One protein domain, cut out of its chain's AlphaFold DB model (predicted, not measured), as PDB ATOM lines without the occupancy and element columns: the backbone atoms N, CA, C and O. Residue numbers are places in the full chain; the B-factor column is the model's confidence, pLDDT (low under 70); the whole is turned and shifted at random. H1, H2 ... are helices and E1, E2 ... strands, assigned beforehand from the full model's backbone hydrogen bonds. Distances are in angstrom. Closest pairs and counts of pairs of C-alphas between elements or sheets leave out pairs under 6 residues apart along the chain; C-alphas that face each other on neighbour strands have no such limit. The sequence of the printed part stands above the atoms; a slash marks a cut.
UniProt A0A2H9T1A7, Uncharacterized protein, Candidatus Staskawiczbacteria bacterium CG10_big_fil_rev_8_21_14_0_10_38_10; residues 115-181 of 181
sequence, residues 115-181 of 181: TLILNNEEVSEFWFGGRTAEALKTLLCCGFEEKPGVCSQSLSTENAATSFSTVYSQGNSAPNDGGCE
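What this domain is: This is residues 115 to 181 of the 181 residues of an uncharacterized protein of Candidatus Staskawiczbacteria bacterium CG10_big_fil_rev_8_21_14_0_10_38_10 (UniProt A0A2H9T1A7). Mostly loops, with little regular structure: helix H1 lies between a small hairpin of E1 and E2 and the short H2, and unnamed residues 153 to 181 loop out and fold back past H1. The 67 printed residues hold E1, E2, H1, H2 in that order, with an antiparallel sheet E1 - E2; the class is mixed, with 21 residues in named elements. It is only just compact, close to loose, with a radius of gyration of the C-alphas of 12.6 A and spans of 35 by 26 by 20 A.

How they stand to each other: E1, residues 116 to 118, and E2, residues 121 to 123, form a hairpin; N 118 and O 121 are 2.9 A apart, within hydrogen-bond range. H1, residues 133 to 143, is apart from E1 and has 6 of 7 O i to N i+4 pairs within range. H2, residues 149 to 152, too short for such a pair, only just touches H1, with 3 pairs of C-alphas within 8 A, the closest those of Cys 141 and Cys 151, 5.8 A.

Where its parts are: E1 begins at C-alpha 116 (-7.143, -36.634, -19.812). H1 is 15.9 A long. H2 ends at C-alpha 152 (-0.135, -19.893, -33.922).

The domain as a whole: The C-alphas farthest apart, of Glu 145 and Phe 164, are 35.8 A apart. The printed part has no cut and no long link between named elements. Residues 170 to 181 have pLDDT under 70.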
ATOM      1  N   THR A 115      -5.969 -37.590 -15.228       94.19
ATOM      2  CA  THR A 115      -6.152 -38.307 -16.502       94.19
ATOM      3  C   THR A 115      -6.890 -37.389 -17.475       94.19
ATOM      4  O   THR A 115      -7.777 -36.637 -17.059       94.19
ATOM      5  N   LEU A 116      -6.507 -37.411 -18.752       93.38
ATOM      6  CA  LEU A 116      -7.143 -36.634 -19.812       93.38
ATOM      7  C   LEU A 116      -7.878 -37.576 -20.764       93.38
ATOM      8  O   LEU A 116      -7.267 -38.479 -21.324       93.38
ATOM      9  N   ILE A 117      -9.172 -37.328 -20.958       93.50
ATOM     10  CA  ILE A 117      -9.982 -37.989 -21.983       93.50
ATOM     11  C   ILE A 117     -10.277 -36.959 -23.075       93.50
ATOM     12  O   ILE A 117     -10.832 -35.899 -22.781       93.50
ATOM     13  N   LEU A 118      -9.913 -37.263 -24.317       90.62
ATOM     14  CA  LEU A 118     -10.186 -36.444 -25.497       90.62
ATOM     15  C   LEU A 118     -10.924 -37.308 -26.519       90.62
ATOM     16  O   LEU A 118     -10.471 -38.400 -26.832       90.62
ATOM     17  N   ASN A 119     -12.070 -36.841 -27.022       89.19
ATOM     18  CA  ASN A 119     -12.897 -37.592 -27.978       89.19
ATOM     19  C   ASN A 119     -13.188 -39.046 -27.545       89.19
ATOM     20  O   ASN A 119     -13.215 -39.953 -28.370       89.19
ATOM     21  N   ASN A 120     -13.445 -39.241 -26.247       90.75
ATOM     22  CA  ASN A 120     -13.727 -40.528 -25.599       90.75
ATOM     23  C   ASN A 120     -12.537 -41.504 -25.526       90.75
ATOM     24  O   ASN A 120     -12.736 -42.669 -25.187       90.75
ATOM     25  N   GLU A 121     -11.314 -41.037 -25.776       90.25
ATOM     26  CA  GLU A 121     -10.090 -41.827 -25.634       90.25
ATOM     27  C   GLU A 121      -9.157 -41.211 -24.587       90.25
ATOM     28  O   GLU A 121      -9.069 -39.988 -24.445       90.25
ATOM     29  N   GLU A 122      -8.470 -42.060 -23.820       91.62
ATOM     30  CA  GLU A 122      -7.449 -41.603 -22.880       91.62
ATOM     31  C   GLU A 122      -6.205 -41.135 -23.636       91.62
ATOM     32  O   GLU A 122      -5.608 -41.886 -24.407       91.62
ATOM     33  N   VAL A 123      -5.775 -39.902 -23.365       90.06
ATOM     34  CA  VAL A 123      -4.546 -39.340 -23.923       90.06
ATOM     35  C   VAL A 123      -3.509 -39.227 -22.817       90.06
ATOM     36  O   VAL A 123      -3.660 -38.450 -21.869       90.06
ATOM     37  N   SER A 124      -2.425 -39.990 -22.945       86.19
ATOM     38  CA  SER A 124      -1.335 -39.934 -21.971       86.19
ATOM     39  C   SER A 124      -0.480 -38.676 -22.151       86.19
ATOM     40  O   SER A 124      -0.128 -38.273 -23.261       86.19
ATOM     41  N   GLU A 125      -0.101 -38.079 -21.021       81.69
ATOM     42  CA  GLU A 125       0.778 -36.904 -20.944       81.69
ATOM     43  C   GLU A 125       2.157 -37.108 -21.555       81.69
ATOM     44  O   GLU A 125       2.811 -36.131 -21.913       81.69
ATOM     45  N   PHE A 126       2.591 -38.359 -21.702       78.81
ATOM     46  CA  PHE A 126       3.822 -38.670 -22.409       78.81
ATOM     47  C   PHE A 126       3.718 -38.318 -23.898       78.81
ATOM     48  O   PHE A 126       4.680 -37.809 -24.464       78.81
ATOM     49  N   TRP A 127       2.548 -38.530 -24.508       77.75
ATOM     50  CA  TRP A 127       2.336 -38.341 -25.943       77.75
ATOM     51  C   TRP A 127       2.148 -36.873 -26.315       77.75
ATOM     52  O   TRP A 127       2.740 -36.402 -27.279       77.75
ATOM     53  N   PHE A 128       1.389 -36.113 -25.518       80.31
ATOM     54  CA  PHE A 128       1.096 -34.718 -25.860       80.31
ATOM     55  C   PHE A 128       2.136 -33.696 -25.375       80.31
ATOM     56  O   PHE A 128       1.920 -32.500 -25.535       80.31
ATOM     57  N   GLY A 129       3.274 -34.130 -24.817       80.81
ATOM     58  CA  GLY A 129       4.381 -33.227 -24.450       80.81
ATOM     59  C   GLY A 129       4.356 -32.725 -23.003       80.81
ATOM     60  O   GLY A 129       4.980 -31.718 -22.659       80.81
ATOM     61  N   GLY A 130       3.653 -33.434 -22.122       85.12
ATOM     62  CA  GLY A 130       3.660 -33.195 -20.685       85.12
ATOM     63  C   GLY A 130       2.670 -32.138 -20.196       85.12
ATOM     64  O   GLY A 130       1.806 -31.629 -20.906       85.12
ATOM     65  N   ARG A 131       2.783 -31.806 -18.909       87.31
ATOM     66  CA  ARG A 131       1.836 -30.961 -18.168       87.31
ATOM     67  C   ARG A 131       2.140 -29.464 -18.326       87.31
ATOM     68  O   ARG A 131       2.359 -28.759 -17.337       87.31
ATOM     69  N   THR A 132       2.118 -28.977 -19.564       91.12
ATOM     70  CA  THR A 132       2.347 -27.561 -19.901       91.12
ATOM     71  C   THR A 132       1.163 -26.968 -20.670       91.12
ATOM     72  O   THR A 132       0.357 -27.698 -21.250       91.12
ATOM     73  N   ALA A 133       1.025 -25.638 -20.650       91.38
ATOM     74  CA  ALA A 133      -0.037 -24.961 -21.400       91.38
ATOM     75  C   ALA A 133       0.185 -25.098 -22.911       91.38
ATOM     76  O   ALA A 133      -0.776 -25.280 -23.655       91.38
ATOM     77  N   GLU A 134       1.447 -25.070 -23.345       90.94
ATOM     78  CA  GLU A 134       1.828 -25.286 -24.739       90.94
ATOM     79  C   GLU A 134       1.455 -26.688 -25.231       90.94
ATOM     80  O   GLU A 134       0.753 -26.808 -26.231       90.94
ATOM     81  N   ALA A 135       1.843 -27.730 -24.491       91.50
ATOM     82  CA  ALA A 135       1.549 -29.128 -24.806       91.50
ATOM     83  C   ALA A 135       0.040 -29.378 -24.975       91.50
ATOM     84  O   ALA A 135      -0.414 -29.915 -25.987       91.50
ATOM     85  N   LEU A 136      -0.764 -28.904 -24.016       91.19
ATOM     86  CA  LEU A 136      -2.214 -29.061 -24.085       91.19
ATOM     87  C   LEU A 136      -2.833 -28.260 -25.240       91.19
ATOM     88  O   LEU A 136      -3.725 -28.759 -25.922       91.19
ATOM     89  N   LYS A 137      -2.371 -27.030 -25.487       90.44
ATOM     90  CA  LYS A 137      -2.822 -26.240 -26.640       90.44
ATOM     91  C   LYS A 137      -2.504 -26.959 -27.948       90.44
ATOM     92  O   LYS A 137      -3.381 -27.030 -28.801       90.44
ATOM     93  N   THR A 138      -1.299 -27.504 -28.099       89.31
ATOM     94  CA  THR A 138      -0.898 -28.262 -29.291       89.31
ATOM     95  C   THR A 138      -1.825 -29.449 -29.520       89.31
ATOM     96  O   THR A 138      -2.396 -29.542 -30.605       89.31
ATOM     97  N   LEU A 139      -2.084 -30.261 -28.488       89.31
ATOM     98  CA  LEU A 139      -3.041 -31.371 -28.553       89.31
ATOM     99  C   LEU A 139      -4.430 -30.917 -29.022       89.31
ATOM    100  O   LEU A 139      -5.005 -31.500 -29.937       89.31
ATOM    101  N   LEU A 140      -4.968 -29.851 -28.424       87.62
ATOM    102  CA  LEU A 140      -6.295 -29.343 -28.775       87.62
ATOM    103  C   LEU A 140      -6.328 -28.788 -30.204       87.62
ATOM    104  O   LEU A 140      -7.273 -29.046 -30.942       87.62
ATOM    105  N   CYS A 141      -5.269 -28.098 -30.630       86.69
ATOM    106  CA  CYS A 141      -5.097 -27.597 -31.993       86.69
ATOM    107  C   CYS A 141      -5.021 -28.701 -33.057       86.69
ATOM    108  O   CYS A 141      -5.310 -28.412 -34.220       86.69
ATOM    109  N   CYS A 142      -4.663 -29.938 -32.692       84.00
ATOM    110  CA  CYS A 142      -4.750 -31.091 -33.592       84.00
ATOM    111  C   CYS A 142      -6.213 -31.478 -33.887       84.00
ATOM    112  O   CYS A 142      -6.496 -32.004 -34.958       84.00
ATOM    113  N   GLY A 143      -7.136 -31.218 -32.952       81.38
ATOM    114  CA  GLY A 143      -8.547 -31.609 -33.056       81.38
ATOM    115  C   GLY A 143      -9.464 -30.594 -33.746       81.38
ATOM    116  O   GLY A 143     -10.606 -30.925 -34.048       81.38
ATOM    117  N   PHE A 144      -9.001 -29.365 -33.996       83.00
ATOM    118  CA  PHE A 144      -9.798 -28.347 -34.684       83.00
ATOM    119  C   PHE A 144      -9.750 -28.527 -36.206       83.00
ATOM    120  O   PHE A 144      -8.671 -28.511 -36.796       83.00
ATOM    121  N   GLU A 145     -10.921 -28.586 -36.846       83.69
ATOM    122  CA  GLU A 145     -11.033 -28.487 -38.310       83.69
ATOM    123  C   GLU A 145     -10.549 -27.112 -38.801       83.69
ATOM    124  O   GLU A 145      -9.696 -27.014 -39.684       83.69
ATOM    125  N   GLU A 146     -11.033 -26.041 -38.162       85.31
ATOM    126  CA  GLU A 146     -10.568 -24.670 -38.372       85.31
ATOM    127  C   GLU A 146      -9.731 -24.215 -37.177       85.31
ATOM    128  O   GLU A 146     -10.252 -23.954 -36.090       85.31
ATOM    129  N   LYS A 147      -8.410 -24.123 -37.373       83.25
ATOM    130  CA  LYS A 147      -7.464 -23.781 -36.302       83.25
ATOM    131  C   LYS A 147      -7.725 -22.369 -35.761       83.25
ATOM    132  O   LYS A 147      -7.546 -21.398 -36.502       83.25
ATOM    133  N   PRO A 148      -8.054 -22.217 -34.466       82.88
ATOM    134  CA  PRO A 148      -8.174 -20.900 -33.858       82.88
ATOM    135  C   PRO A 148      -6.829 -20.164 -33.870       82.88
ATOM    136  O   PRO A 148      -5.771 -20.790 -33.780       82.88
ATOM    137  N   GLY A 149      -6.841 -18.827 -33.909       83.81
ATOM    138  CA  GLY A 149      -5.612 -18.019 -34.008       83.81
ATOM    139  C   GLY A 149      -4.593 -18.257 -32.883       83.81
ATOM    140  O   GLY A 149      -3.392 -18.077 -33.076       83.81
ATOM    141  N   VAL A 150      -5.051 -18.735 -31.725       83.62
ATOM    142  CA  VAL A 150      -4.189 -19.155 -30.610       83.62
ATOM    143  C   VAL A 150      -3.258 -20.321 -30.963       83.62
ATOM    144  O   VAL A 150      -2.178 -20.420 -30.395       83.62
ATOM    145  N   CYS A 151      -3.604 -21.165 -31.943       87.62
ATOM    146  CA  CYS A 151      -2.756 -22.271 -32.392       87.62
ATOM    147  C   CYS A 151      -1.441 -21.797 -33.022       87.62
ATOM    148  O   CYS A 151      -0.500 -22.577 -33.125       87.62
ATOM    149  N   SER A 152      -1.361 -20.527 -33.425       88.12
ATOM    150  CA  SER A 152      -0.135 -19.893 -33.922       88.12
ATOM    151  C   SER A 152       0.639 -19.132 -32.841       88.12
ATOM    152  O   SER A 152       1.699 -18.583 -33.130       88.12
ATOM    153  N   GLN A 153       0.123 -19.062 -31.613       87.88
ATOM    154  CA  GLN A 153       0.786 -18.417 -30.480       87.88
ATOM    155  C   GLN A 153       1.536 -19.456 -29.654       87.88
ATOM    156  O   GLN A 153       1.088 -20.593 -29.547       87.88
ATOM    157  N   SER A 154       2.641 -19.065 -29.025       88.94
ATOM    158  CA  SER A 154       3.322 -19.898 -28.031       88.94
ATOM    159  C   SER A 154       2.776 -19.595 -26.639       88.94
ATOM    160  O   SER A 154       2.764 -18.439 -26.213       88.94
ATOM    161  N   LEU A 155       2.332 -20.631 -25.932       89.62
ATOM    162  CA  LEU A 155       2.006 -20.579 -24.512       89.62
ATOM    163  C   LEU A 155       3.204 -21.047 -23.679       89.62
ATOM    164  O   LEU A 155       4.263 -21.404 -24.195       89.62
ATOM    165  N   SER A 156       3.044 -21.019 -22.356       88.06
ATOM    166  CA  SER A 156       4.098 -21.444 -21.438       88.06
ATOM    167  C   SER A 156       4.411 -22.936 -21.582       88.06
ATOM    168  O   SER A 156       3.528 -23.791 -21.455       88.06
ATOM    169  N   THR A 157       5.698 -23.229 -21.763       90.19
ATOM    170  CA  THR A 157       6.294 -24.570 -21.689       90.19
ATOM    171  C   THR A 157       6.750 -24.925 -20.270       90.19
ATOM    172  O   THR A 157       7.391 -25.953 -20.063       90.19
ATOM    173  N   GLU A 158       6.482 -24.073 -19.277       89.44
ATOM    174  CA  GLU A 158       6.805 -24.375 -17.886       89.44
ATOM    175  C   GLU A 158       5.816 -25.387 -17.302       89.44
ATOM    176  O   GLU A 158       4.606 -25.332 -17.557       89.44
ATOM    177  N   ASN A 159       6.325 -26.276 -16.446       87.44
ATOM    178  CA  ASN A 159       5.472 -27.184 -15.695       87.44
ATOM    179  C   ASN A 159       4.653 -26.407 -14.663       87.44
ATOM    180  O   ASN A 159       5.190 -25.694 -13.811       87.44
ATOM    181  N   ALA A 160       3.337 -26.584 -14.720       89.75
ATOM    182  CA  ALA A 160       2.428 -25.997 -13.752       89.75
ATOM    183  C   ALA A 160       2.690 -26.539 -12.334       89.75
ATOM    184  O   ALA A 160       2.916 -27.736 -12.145       89.75
ATOM    185  N   ALA A 161       2.590 -25.673 -11.323       90.88
ATOM    186  CA  ALA A 161       2.674 -26.084  -9.925       90.88
ATOM    187  C   ALA A 161       1.610 -27.152  -9.589       90.88
ATOM    188  O   ALA A 161       0.442 -27.025  -9.969       90.88
ATOM    189  N   THR A 162       2.024 -28.193  -8.861       85.88
ATOM    190  CA  THR A 162       1.225 -29.399  -8.561       85.88
ATOM    191  C   THR A 162       0.337 -29.276  -7.319       85.88
ATOM    192  O   THR A 162      -0.475 -30.161  -7.071       85.88
ATOM    193  N   SER A 163       0.462 -28.183  -6.564       88.75
ATOM    194  CA  SER A 163      -0.315 -27.885  -5.354       88.75
ATOM    195  C   SER A 163      -0.733 -26.407  -5.339       88.75
ATOM    196  O   SER A 163      -0.580 -25.691  -6.341       88.75
ATOM    197  N   PHE A 164      -1.261 -25.941  -4.205       93.25
ATOM    198  CA  PHE A 164      -1.542 -24.531  -3.981       93.25
ATOM    199  C   PHE A 164      -0.285 -23.693  -4.206       93.25
ATOM    200  O   PHE A 164       0.773 -23.938  -3.623       93.25
ATOM    201  N   SER A 165      -0.391 -22.730  -5.117       93.50
ATOM    202  CA  SER A 165       0.703 -21.817  -5.415       93.50
ATOM    203  C   SER A 165       0.211 -20.526  -6.047       93.50
ATOM    204  O   SER A 165      -0.551 -20.539  -7.021       93.50
ATOM    205  N   THR A 166       0.704 -19.409  -5.518       92.31
ATOM    206  CA  THR A 166       0.471 -18.059  -6.039       92.31
ATOM    207  C   THR A 166       1.214 -17.792  -7.352       92.31
ATOM    208  O   THR A 166       0.826 -16.883  -8.086       92.31
ATOM    209  N   VAL A 167       2.221 -18.607  -7.686       91.25
ATOM    210  CA  VAL A 167       2.962 -18.568  -8.955       91.25
ATOM    211  C   VAL A 167       2.535 -19.707  -9.886       91.25
ATOM    212  O   VAL A 167       1.974 -20.713  -9.449       91.25
ATOM    213  N   TYR A 168       2.750 -19.536 -11.193       86.94
ATOM    214  CA  TYR A 168       2.339 -20.526 -12.195       86.94
ATOM    215  C   TYR A 168       3.186 -21.806 -12.134       86.94
ATOM    216  O   TYR A 168       2.626 -22.902 -12.071       86.94
ATOM    217  N   SER A 169       4.512 -21.661 -12.098       86.44
ATOM    218  CA  SER A 169       5.481 -22.754 -11.990       86.44
ATOM    219  C   SER A 169       6.377 -22.562 -10.762       86.44
ATOM    220  O   SER A 169       6.532 -21.446 -10.264       86.44
ATOM    221  N   GLN A 170       6.977 -23.651 -10.272       68.94
ATOM    222  CA  GLN A 170       8.036 -23.601  -9.251       68.94
ATOM    223  C   GLN A 170       9.432 -23.909  -9.829       68.94
ATOM    224  O   GLN A 170      10.309 -24.380  -9.114       68.94
ATOM    225  N   GLY A 171       9.654 -23.622 -11.118       57.34
ATOM    226  CA  GLY A 171      11.005 -23.567 -11.693       57.34
ATOM    227  C   GLY A 171      11.622 -24.874 -12.206       57.34
ATOM    228  O   GLY A 171      12.823 -24.894 -12.450       57.34
ATOM    229  N   ASN A 172      10.847 -25.939 -12.441       49.78
ATOM    230  CA  ASN A 172      11.347 -27.127 -13.147       49.78
ATOM    231  C   ASN A 172      10.771 -27.195 -14.567       49.78
ATOM    232  O   ASN A 172       9.664 -27.688 -14.782       49.78
ATOM    233  N   SER A 173      11.532 -26.700 -15.539       46.25
ATOM    234  CA  SER A 173      11.213 -26.799 -16.965       46.25
ATOM    235  C   SER A 173      11.868 -28.049 -17.546       46.25
ATOM    236  O   SER A 173      13.090 -28.149 -17.586       46.25
ATOM    237  N   ALA A 174      11.059 -28.994 -18.010       44.81
ATOM    238  CA  ALA A 174      11.502 -30.028 -18.935       44.81
ATOM    239  C   ALA A 174      10.446 -30.091 -20.046       44.81
ATOM    240  O   ALA A 174       9.355 -30.602 -19.793       44.81
ATOM    241  N   PRO A 175      10.709 -29.495 -21.221       46.31
ATOM    242  CA  PRO A 175       9.836 -29.655 -22.365       46.31
ATOM    243  C   PRO A 175      10.092 -31.039 -22.965       46.31
ATOM    244  O   PRO A 175      11.223 -31.350 -23.333       46.31
ATOM    245  N   ASN A 176       9.049 -31.858 -23.060       54.16
ATOM    246  CA  ASN A 176       9.007 -32.913 -24.065       54.16
ATOM    247  C   ASN A 176       8.235 -32.339 -25.249       54.16
ATOM    248  O   ASN A 176       7.132 -31.823 -25.074       54.16
ATOM    249  N   ASP A 177       8.842 -32.378 -26.427       50.84
ATOM    250  CA  ASP A 177       8.233 -31.904 -27.665       50.84
ATOM    251  C   ASP A 177       7.154 -32.924 -28.065       50.84
ATOM    252  O   ASP A 177       7.448 -33.980 -28.622       50.84
ATOM    253  N   GLY A 178       5.916 -32.682 -27.631       56.75
ATOM    254  CA  GLY A 178       4.761 -33.515 -27.958       56.75
ATOM    255  C   GLY A 178       4.209 -33.154 -29.330       56.75
ATOM    256  O   GLY A 178       3.960 -31.980 -29.607       56.75
ATOM    257  N   GLY A 179       4.016 -34.160 -30.181       57.97
ATOM    258  CA  GLY A 179       3.432 -34.020 -31.514       57.97
ATOM    259  C   GLY A 179       1.989 -34.523 -31.580       57.97
ATOM    260  O   GLY A 179       1.498 -35.168 -30.657       57.97
ATOM    261  N   CYS A 180       1.309 -34.234 -32.694       56.28
ATOM    262  CA  CYS A 180       0.089 -34.950 -33.064       56.28
ATOM    263  C   CYS A 180       0.515 -36.324 -33.630       56.28
ATOM    264  O   CYS A 180       0.744 -36.423 -34.836       56.28
ATOM    265  N   GLU A 181       0.709 -37.338 -32.785       53.75
ATOM    266  CA  GLU A 181       0.875 -38.739 -33.221       53.75
ATOM    267  C   GLU A 181      -0.381 -39.557 -32.920       53.75
ATOM    268  O   GLU A 181      -0.910 -39.425 -31.793       53.75
TER     269      GLU A 181